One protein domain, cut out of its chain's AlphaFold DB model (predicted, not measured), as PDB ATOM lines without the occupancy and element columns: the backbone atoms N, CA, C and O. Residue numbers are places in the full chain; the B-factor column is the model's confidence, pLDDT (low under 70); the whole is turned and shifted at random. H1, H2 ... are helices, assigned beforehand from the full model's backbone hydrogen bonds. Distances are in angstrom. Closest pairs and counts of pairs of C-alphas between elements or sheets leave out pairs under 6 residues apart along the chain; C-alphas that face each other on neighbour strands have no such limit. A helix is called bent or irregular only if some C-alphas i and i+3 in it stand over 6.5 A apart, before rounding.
ATOM      1  N   GLN A   2     263.129 245.277 232.715       55.62
ATOM      2  CA  GLN A   2     262.759 246.093 233.890       55.62
ATOM      3  C   GLN A   2     261.539 247.030 233.703       55.62
ATOM      4  O   GLN A   2     260.656 247.085 234.554       55.62
ATOM      5  N   LYS A   3     261.436 247.736 232.564       61.62
ATOM      6  CA  LYS A   3     260.277 248.604 232.252       61.62
ATOM      7  C   LYS A   3     258.968 247.837 232.028       61.62
ATOM      8  O   LYS A   3     257.905 248.418 232.208       61.62
ATOM      9  N   PHE A   4     259.041 246.574 231.606       68.88
ATOM     10  CA  PHE A   4     257.865 245.727 231.403       68.88
ATOM     11  C   PHE A   4     257.352 245.208 232.748       68.88
ATOM     12  O   PHE A   4     256.187 245.423 233.057       68.88
ATOM     13  N   TYR A   5     258.242 244.664 233.587       68.56
ATOM     14  CA  TYR A   5     257.903 244.229 234.947       68.56
ATOM     15  C   TYR A   5     257.337 245.373 235.792       68.56
ATOM     16  O   TYR A   5     256.267 245.231 236.361       68.56
ATOM     17  N   SER A   6     257.963 246.554 235.762       69.31
ATOM     18  CA  SER A   6     257.456 247.736 236.474       69.31
ATOM     19  C   SER A   6     256.039 248.149 236.034       69.31
ATOM     20  O   SER A   6     255.199 248.468 236.870       69.31
ATOM     21  N   LYS A   7     255.729 248.095 234.728       75.50
ATOM     22  CA  LYS A   7     254.369 248.366 234.225       75.50
ATOM     23  C   LYS A   7     253.375 247.274 234.629       75.50
ATOM     24  O   LYS A   7     252.245 247.599 234.978       75.50
ATOM     25  N   LEU A   8     253.796 246.011 234.593       81.62
ATOM     26  CA  LEU A   8     252.978 244.865 234.988       81.62
ATOM     27  C   LEU A   8     252.604 244.935 236.478       81.62
ATOM     28  O   LEU A   8     251.428 244.810 236.803       81.62
ATOM     29  N   THR A   9     253.563 245.225 237.363       78.19
ATOM     30  CA  THR A   9     253.318 245.404 238.805       78.19
ATOM     31  C   THR A   9     252.304 246.516 239.067       78.19
ATOM     32  O   THR A   9     251.388 246.342 239.864       78.19
ATOM     33  N   VAL A  10     252.407 247.646 238.356       81.31
ATOM     34  CA  VAL A  10     251.446 248.756 238.492       81.31
ATOM     35  C   VAL A  10     250.043 248.348 238.030       81.31
ATOM     36  O   VAL A  10     249.070 248.661 238.711       81.31
ATOM     37  N   ILE A  11     249.924 247.624 236.912       87.44
ATOM     38  CA  ILE A  11     248.630 247.112 236.429       87.44
ATOM     39  C   ILE A  11     248.008 246.154 237.452       87.44
ATOM     40  O   ILE A  11     246.829 246.292 237.774       87.44
ATOM     41  N   LEU A  12     248.794 245.222 237.998       85.75
ATOM     42  CA  LEU A  12     248.329 244.281 239.022       85.75
ATOM     43  C   LEU A  12     247.892 245.000 240.303       85.75
ATOM     44  O   LEU A  12     246.850 244.661 240.858       85.75
ATOM     45  N   MET A  13     248.617 246.038 240.733       85.50
ATOM     46  CA  MET A  13     248.200 246.890 241.850       85.50
ATOM     47  C   MET A  13     246.834 247.534 241.590       85.50
ATOM     48  O   MET A  13     245.962 247.459 242.453       85.50
ATOM     49  N   ILE A  14     246.622 248.120 240.408       89.00
ATOM     50  CA  ILE A  14     245.346 248.759 240.051       89.00
ATOM     51  C   ILE A  14     244.208 247.731 240.039       89.00
ATOM     52  O   ILE A  14     243.159 247.986 240.623       89.00
ATOM     53  N   LEU A  15     244.419 246.558 239.435       91.19
ATOM     54  CA  LEU A  15     243.427 245.478 239.432       91.19
ATOM     55  C   LEU A  15     243.106 244.995 240.850       91.19
ATOM     56  O   LEU A  15     241.935 244.822 241.181       91.19
ATOM     57  N   SER A  16     244.121 244.843 241.708       89.25
ATOM     58  CA  SER A  16     243.918 244.474 243.114       89.25
ATOM     59  C   SER A  16     243.090 245.520 243.863       89.25
ATOM     60  O   SER A  16     242.210 245.171 244.641       89.25
ATOM     61  N   PHE A  17     243.318 246.804 243.581       89.50
ATOM     62  CA  PHE A  17     242.596 247.898 244.219       89.50
ATOM     63  C   PHE A  17     241.129 247.938 243.778       89.50
ATOM     64  O   PHE A  17     240.237 248.062 244.613       89.50
ATOM     65  N   ILE A  18     240.866 247.753 242.478       92.44
ATOM     66  CA  ILE A  18     239.501 247.623 241.942       92.44
ATOM     67  C   ILE A  18     238.787 246.426 242.583       92.44
ATOM     68  O   ILE A  18     237.626 246.540 242.973       92.44
ATOM     69  N   TYR A  19     239.482 245.298 242.734       87.81
ATOM     70  CA  TYR A  19     238.933 244.113 243.386       87.81
ATOM     71  C   TYR A  19     238.567 244.378 244.853       87.81
ATOM     72  O   TYR A  19     237.468 244.028 245.279       87.81
ATOM     73  N   VAL A  20     239.427 245.064 245.613       88.75
ATOM     74  CA  VAL A  20     239.132 245.443 247.005       88.75
ATOM     75  C   VAL A  20     237.930 246.387 247.090       88.75
ATOM     76  O   VAL A  20     237.093 246.202 247.971       88.75
ATOM     77  N   ILE A  21     237.786 247.348 246.170       87.94
ATOM     78  CA  ILE A  21     236.590 248.209 246.099       87.94
ATOM     79  C   ILE A  21     235.336 247.371 245.847       87.94
ATOM     80  O   ILE A  21     234.324 247.572 246.513       87.94
ATOM     81  N   TYR A  22     235.396 246.422 244.915       85.44
ATOM     82  CA  TYR A  22     234.265 245.557 244.589       85.44
ATOM     83  C   TYR A  22     233.835 244.687 245.777       85.44
ATOM     84  O   TYR A  22     232.657 244.666 246.131       85.44
ATOM     85  N   ILE A  23     234.785 244.028 246.444       81.88
ATOM     86  CA  ILE A  23     234.502 243.229 247.643       81.88
ATOM     87  C   ILE A  23     233.975 244.116 248.775       81.88
ATOM     88  O   ILE A  23     233.020 243.740 249.448       81.88
ATOM     89  N   SER A  24     234.534 245.315 248.947       82.75
ATOM     90  CA  SER A  24     234.041 246.295 249.922       82.75
ATOM     91  C   SER A  24     232.605 246.706 249.655       82.75
ATOM     92  O   SER A  24     231.801 246.755 250.576       82.75
ATOM     93  N   TYR A  25     232.262 246.949 248.393       79.31
ATOM     94  CA  TYR A  25     230.895 247.257 248.010       79.31
ATOM     95  C   TYR A  25     229.937 246.116 248.374       79.31
ATOM     96  O   TYR A  25     228.874 246.371 248.928       79.31
ATOM     97  N   ILE A  26     230.317 244.860 248.124       74.94
ATOM     98  CA  ILE A  26     229.484 243.709 248.496       74.94
ATOM     99  C   ILE A  26     229.301 243.632 250.013       74.94
ATOM    100  O   ILE A  26     228.166 243.604 250.464       74.94
ATOM    101  N   ASN A  27     230.382 243.668 250.793       73.38
ATOM    102  CA  ASN A  27     230.293 243.518 252.252       73.38
ATOM    103  C   ASN A  27     229.563 244.691 252.930       73.38
ATOM    104  O   ASN A  27     228.924 244.509 253.957       73.38
ATOM    105  N   VAL A  28     229.640 245.904 252.369       71.19
ATOM    106  CA  VAL A  28     228.987 247.091 252.949       71.19
ATOM    107  C   VAL A  28     227.536 247.253 252.490       71.19
ATOM    108  O   VAL A  28     226.732 247.801 253.240       71.19
ATOM    109  N   PHE A  29     227.182 246.820 251.274       64.81
ATOM    110  CA  PHE A  29     225.867 247.110 250.686       64.81
ATOM    111  C   PHE A  29     224.991 245.877 250.401       64.81
ATOM    112  O   PHE A  29     223.778 246.036 250.334       64.81
ATOM    113  N   SER A 109     230.787 243.143 263.585       69.69
ATOM    114  CA  SER A 109     230.582 241.791 264.083       69.69
ATOM    115  C   SER A 109     231.872 240.977 264.001       69.69
ATOM    116  O   SER A 109     232.799 241.294 263.246       69.69
ATOM    117  N   GLN A 110     231.941 239.904 264.786       74.00
ATOM    118  CA  GLN A 110     233.103 239.026 264.783       74.00
ATOM    119  C   GLN A 110     233.341 238.432 263.386       74.00
ATOM    120  O   GLN A 110     234.479 238.373 262.929       74.00
ATOM    121  N   GLU A 111     232.279 238.063 262.677       74.19
ATOM    122  CA  GLU A 111     232.332 237.491 261.332       74.19
ATOM    123  C   GLU A 111     232.919 238.496 260.333       74.19
ATOM    124  O   GLU A 111     233.901 238.191 259.651       74.19
ATOM    125  N   ASN A 112     232.404 239.729 260.324       73.31
ATOM    126  CA  ASN A 112     232.876 240.796 259.441       73.31
ATOM    127  C   ASN A 112     234.305 241.246 259.769       73.31
ATOM    128  O   ASN A 112     235.072 241.611 258.870       73.31
ATOM    129  N   LEU A 113     234.723 241.157 261.035       79.31
ATOM    130  CA  LEU A 113     236.110 241.410 261.420       79.31
ATOM    131  C   LEU A 113     237.073 240.435 260.729       79.31
ATOM    132  O   LEU A 113     238.076 240.874 260.160       79.31
ATOM    133  N   PHE A 114     236.766 239.136 260.742       79.81
ATOM    134  CA  PHE A 114     237.616 238.106 260.138       79.81
ATOM    135  C   PHE A 114     237.509 238.047 258.612       79.81
ATOM    136  O   PHE A 114     238.531 237.886 257.943       79.81
ATOM    137  N   ILE A 115     236.303 238.188 258.062       77.44
ATOM    138  CA  ILE A 115     236.048 238.039 256.622       77.44
ATOM    139  C   ILE A 115     236.458 239.295 255.842       77.44
ATOM    140  O   ILE A 115     236.906 239.183 254.700       77.44
ATOM    141  N   TYR A 116     236.361 240.483 256.448       80.00
ATOM    142  CA  TYR A 116     236.491 241.746 255.721       80.00
ATOM    143  C   TYR A 116     237.520 242.719 256.319       80.00
ATOM    144  O   TYR A 116     238.473 243.105 255.631       80.00
ATOM    145  N   ILE A 117     237.398 243.096 257.598       82.88
ATOM    146  CA  ILE A 117     238.234 244.162 258.186       82.88
ATOM    147  C   ILE A 117     239.710 243.751 258.272       82.88
ATOM    148  O   ILE A 117     240.588 244.507 257.844       82.88
ATOM    149  N   ILE A 118     240.006 242.555 258.790       87.00
ATOM    150  CA  ILE A 118     241.381 242.050 258.910       87.00
ATOM    151  C   ILE A 118     242.069 241.975 257.531       87.00
ATOM    152  O   ILE A 118     243.155 242.551 257.391       87.00
ATOM    153  N   PRO A 119     241.470 241.356 256.491       87.94
ATOM    154  CA  PRO A 119     242.030 241.366 255.139       87.94
ATOM    155  C   PRO A 119     242.336 242.766 254.591       87.94
ATOM    156  O   PRO A 119     243.392 242.962 253.986       87.94
ATOM    157  N   ILE A 120     241.474 243.760 254.834       88.06
ATOM    158  CA  ILE A 120     241.708 245.146 254.392       88.06
ATOM    159  C   ILE A 120     242.898 245.786 255.096       88.06
ATOM    160  O   ILE A 120     243.692 246.486 254.455       88.06
ATOM    161  N   ILE A 121     243.044 245.559 256.401       90.31
ATOM    162  CA  ILE A 121     244.190 246.066 257.161       90.31
ATOM    163  C   ILE A 121     245.479 245.462 256.598       90.31
ATOM    164  O   ILE A 121     246.410 246.201 256.269       90.31
ATOM    165  N   PHE A 122     245.519 244.140 256.407       90.50
ATOM    166  CA  PHE A 122     246.679 243.469 255.814       90.50
ATOM    167  C   PHE A 122     246.977 243.970 254.400       90.50
ATOM    168  O   PHE A 122     248.129 244.276 254.093       90.50
ATOM    169  N   TYR A 123     245.957 244.136 253.556       90.69
ATOM    170  CA  TYR A 123     246.115 244.687 252.210       90.69
ATOM    171  C   TYR A 123     246.705 246.106 252.234       90.69
ATOM    172  O   TYR A 123     247.627 246.414 251.476       90.69
ATOM    173  N   SER A 124     246.240 246.954 253.154       89.31
ATOM    174  CA  SER A 124     246.736 248.325 253.321       89.31
ATOM    175  C   SER A 124     248.205 248.356 253.753       89.31
ATOM    176  O   SER A 124     248.992 249.144 253.224       89.31
ATOM    177  N   ILE A 125     248.601 247.462 254.665       91.88
ATOM    178  CA  ILE A 125     250.000 247.292 255.082       91.88
ATOM    179  C   ILE A 125     250.853 246.831 253.895       91.88
ATOM    180  O   ILE A 125     251.921 247.395 253.658       91.88
ATOM    181  N   CYS A 126     250.378 245.865 253.104       89.75
ATOM    182  CA  CYS A 126     251.080 245.402 251.906       89.75
ATOM    183  C   CYS A 126     251.292 246.536 250.892       89.75
ATOM    184  O   CYS A 126     252.411 246.729 250.416       89.75
ATOM    185  N   LEU A 127     250.261 247.340 250.614       86.75
ATOM    186  CA  LEU A 127     250.381 248.514 249.745       86.75
ATOM    187  C   LEU A 127     251.395 249.528 250.284       86.75
ATOM    188  O   LEU A 127     252.196 250.069 249.518       86.75
ATOM    189  N   PHE A 128     251.397 249.765 251.598       87.69
ATOM    190  CA  PHE A 128     252.364 250.651 252.237       87.69
ATOM    191  C   PHE A 128     253.802 250.129 252.093       87.69
ATOM    192  O   PHE A 128     254.707 250.893 251.741       87.69
ATOM    193  N   CYS A 129     254.018 248.826 252.285       86.75
ATOM    194  CA  CYS A 129     255.312 248.177 252.075       86.75
ATOM    195  C   CYS A 129     255.790 248.325 250.625       86.75
ATOM    196  O   CYS A 129     256.919 248.765 250.394       86.75
ATOM    197  N   ILE A 130     254.925 248.036 249.647       83.62
ATOM    198  CA  ILE A 130     255.230 248.194 248.216       83.62
ATOM    199  C   ILE A 130     255.591 249.652 247.909       83.62
ATOM    200  O   ILE A 130     256.611 249.923 247.269       83.62
ATOM    201  N   PHE A 131     254.813 250.612 248.416       83.06
ATOM    202  CA  PHE A 131     255.086 252.037 248.243       83.06
ATOM    203  C   PHE A 131     256.461 252.438 248.797       83.06
ATOM    204  O   PHE A 131     257.226 253.134 248.123       83.06
ATOM    205  N   MET A 132     256.806 251.973 249.999       82.31
ATOM    206  CA  MET A 132     258.105 252.235 250.621       82.31
ATOM    207  C   MET A 132     259.260 251.640 249.811       82.31
ATOM    208  O   MET A 132     260.256 252.333 249.580       82.31
ATOM    209  N   ILE A 133     259.119 250.405 249.319       79.56
ATOM    210  CA  ILE A 133     260.111 249.758 248.450       79.56
ATOM    211  C   ILE A 133     260.311 250.584 247.176       79.56
ATOM    212  O   ILE A 133     261.447 250.930 246.844       79.56
ATOM    213  N   LEU A 134     259.231 250.979 246.497       73.69
ATOM    214  CA  LEU A 134     259.303 251.802 245.285       73.69
ATOM    215  C   LEU A 134     259.972 253.161 245.551       73.69
ATOM    216  O   LEU A 134     260.832 253.593 244.776       73.69
ATOM    217  N   LYS A 135     259.628 253.822 246.665       74.69
ATOM    218  CA  LYS A 135     260.194 255.120 247.069       74.69
ATOM    219  C   LYS A 135     261.693 255.024 247.353       74.69
ATOM    220  O   LYS A 135     262.468 255.818 246.817       74.69
ATOM    221  N   ILE A 136     262.115 254.049 248.160       73.69
ATOM    222  CA  ILE A 136     263.530 253.826 248.487       73.69
ATOM    223  C   ILE A 136     264.302 253.452 247.222       73.69
ATOM    224  O   ILE A 136     265.407 253.947 246.996       73.69
ATOM    225  N   ASN A 137     263.735 252.628 246.349       64.81
ATOM    226  CA  ASN A 137     264.473 252.120 245.205       64.81
ATOM    227  C   ASN A 137     264.633 253.154 244.077       64.81
ATOM    228  O   ASN A 137     265.668 253.168 243.405       64.81
ATOM    229  N   LYS A 138     263.703 254.115 243.949       62.06
ATOM    230  CA  LYS A 138     263.887 255.308 243.098       62.06
ATOM    231  C   LYS A 138     265.147 256.100 243.478       62.06
ATOM    232  O   LYS A 138     265.768 256.694 242.601       62.06
ATOM    233  N   SER A 139     265.562 256.054 244.750       59.28
ATOM    234  CA  SER A 139     266.809 256.676 245.220       59.28
ATOM    235  C   SER A 139     268.070 255.825 244.990       59.28
ATOM    236  O   SER A 139     269.160 256.384 244.916       59.28
ATOM    237  N   ARG A 140     267.951 254.490 244.846       58.94
ATOM    238  CA  ARG A 140     269.104 253.559 244.793       58.94
ATOM    239  C   ARG A 140     269.316 252.806 243.468       58.94
ATOM    240  O   ARG A 140     270.338 252.137 243.346       58.94
ATOM    241  N   LYS A 141     268.414 252.915 242.478       59.06
ATOM    242  CA  LYS A 141     268.516 252.312 241.121       59.06
ATOM    243  C   LYS A 141     268.866 250.801 241.089       59.06
ATOM    244  O   LYS A 141     269.544 250.363 240.163       59.06
ATOM    245  N   LYS A 142     268.433 249.979 242.056       56.66
ATOM    246  CA  LYS A 142     268.739 248.529 242.059       56.66
ATOM    247  C   LYS A 142     267.625 247.699 241.408       56.66
ATOM    248  O   LYS A 142     266.453 247.878 241.730       56.66
ATOM    249  N   GLU A 143     267.981 246.777 240.508       53.78
ATOM    250  CA  GLU A 143     267.012 245.965 239.743       53.78
ATOM    251  C   GLU A 143     266.305 244.872 240.567       53.78
ATOM    252  O   GLU A 143     265.157 244.549 240.273       53.78
ATOM    253  N   SER A 144     266.932 244.349 241.630       55.34
ATOM    254  CA  SER A 144     266.411 243.200 242.395       55.34
ATOM    255  C   SER A 144     265.073 243.450 243.101       55.34
ATOM    256  O   SER A 144     264.354 242.502 243.397       55.34
ATOM    257  N   ALA A 145     264.700 244.708 243.350       52.75
ATOM    258  CA  ALA A 145     263.461 245.027 244.060       52.75
ATOM    259  C   ALA A 145     262.200 244.978 243.178       52.75
ATOM    260  O   ALA A 145     261.103 245.035 243.712       52.75
ATOM    261  N   TYR A 146     262.334 244.866 241.849       54.28
ATOM    262  CA  TYR A 146     261.187 244.661 240.946       54.28
ATOM    263  C   TYR A 146     260.751 243.194 240.848       54.28
ATOM    264  O   TYR A 146     259.712 242.914 240.265       54.28
ATOM    265  N   ILE A 147     261.569 242.272 241.364       52.78
ATOM    266  CA  ILE A 147     261.304 240.826 241.366       52.78
ATOM    267  C   ILE A 147     260.741 240.383 242.731       52.78
ATOM    268  O   ILE A 147     260.090 239.350 242.815       52.78
TER     269      ILE A 147
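What this domain is: This is residues 2 to 29 and 109 to 147 of the 149 residues of the protein "Histidine kinase" of Escherichia coli (UniProt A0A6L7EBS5). Two long helices, H1 and then H2, run side by side in opposite ways as a loosely joined rod, and the last residues, 141 to 147, fold back from the end of H2. The printed part has 67 residues, with two named helices and no named strand, an all-helix class. It is loose, with a radius of gyration of the C-alphas of 15.1 A, and spans 45 by 19 by 15 A.

How they stand to each other: H1, residues 2 to 29, and H2, residues 110 to 140, only just touch, with 3 pairs of C-alphas within 8 A. The closest C-alphas are those of Asn 27 and Tyr 116, 7.3 A apart. H1 touches with residues 20 to 27 alone, H2 with residues 116 to 120 alone. They run opposite ways at a shallow tilt of 22 degrees. Every O i to N i+4 pair is within hydrogen-bond range in H1, and 24 of 27 in H2.

Where its parts are: H1 is 40.5 A long from C-alpha 2 at (262.759, 246.093, 233.890). H2, 43.7 A long, ends at C-alpha 140 at (269.104, 253.559, 244.793). H2 is irregular, with C-alphas 115 and 118 7.1 A apart, and has a kink of 30 degrees near residue 117.

The domain as a whole: The C-alphas farthest apart, Ser 109 and Lys 141, are 45.6 A apart. Residues 30 to 108 are not printed, with 15.2 A between C-alphas 29 and 109. Model confidence is under 70 at residues 2 to 6, 29, 109 and 137 to 147.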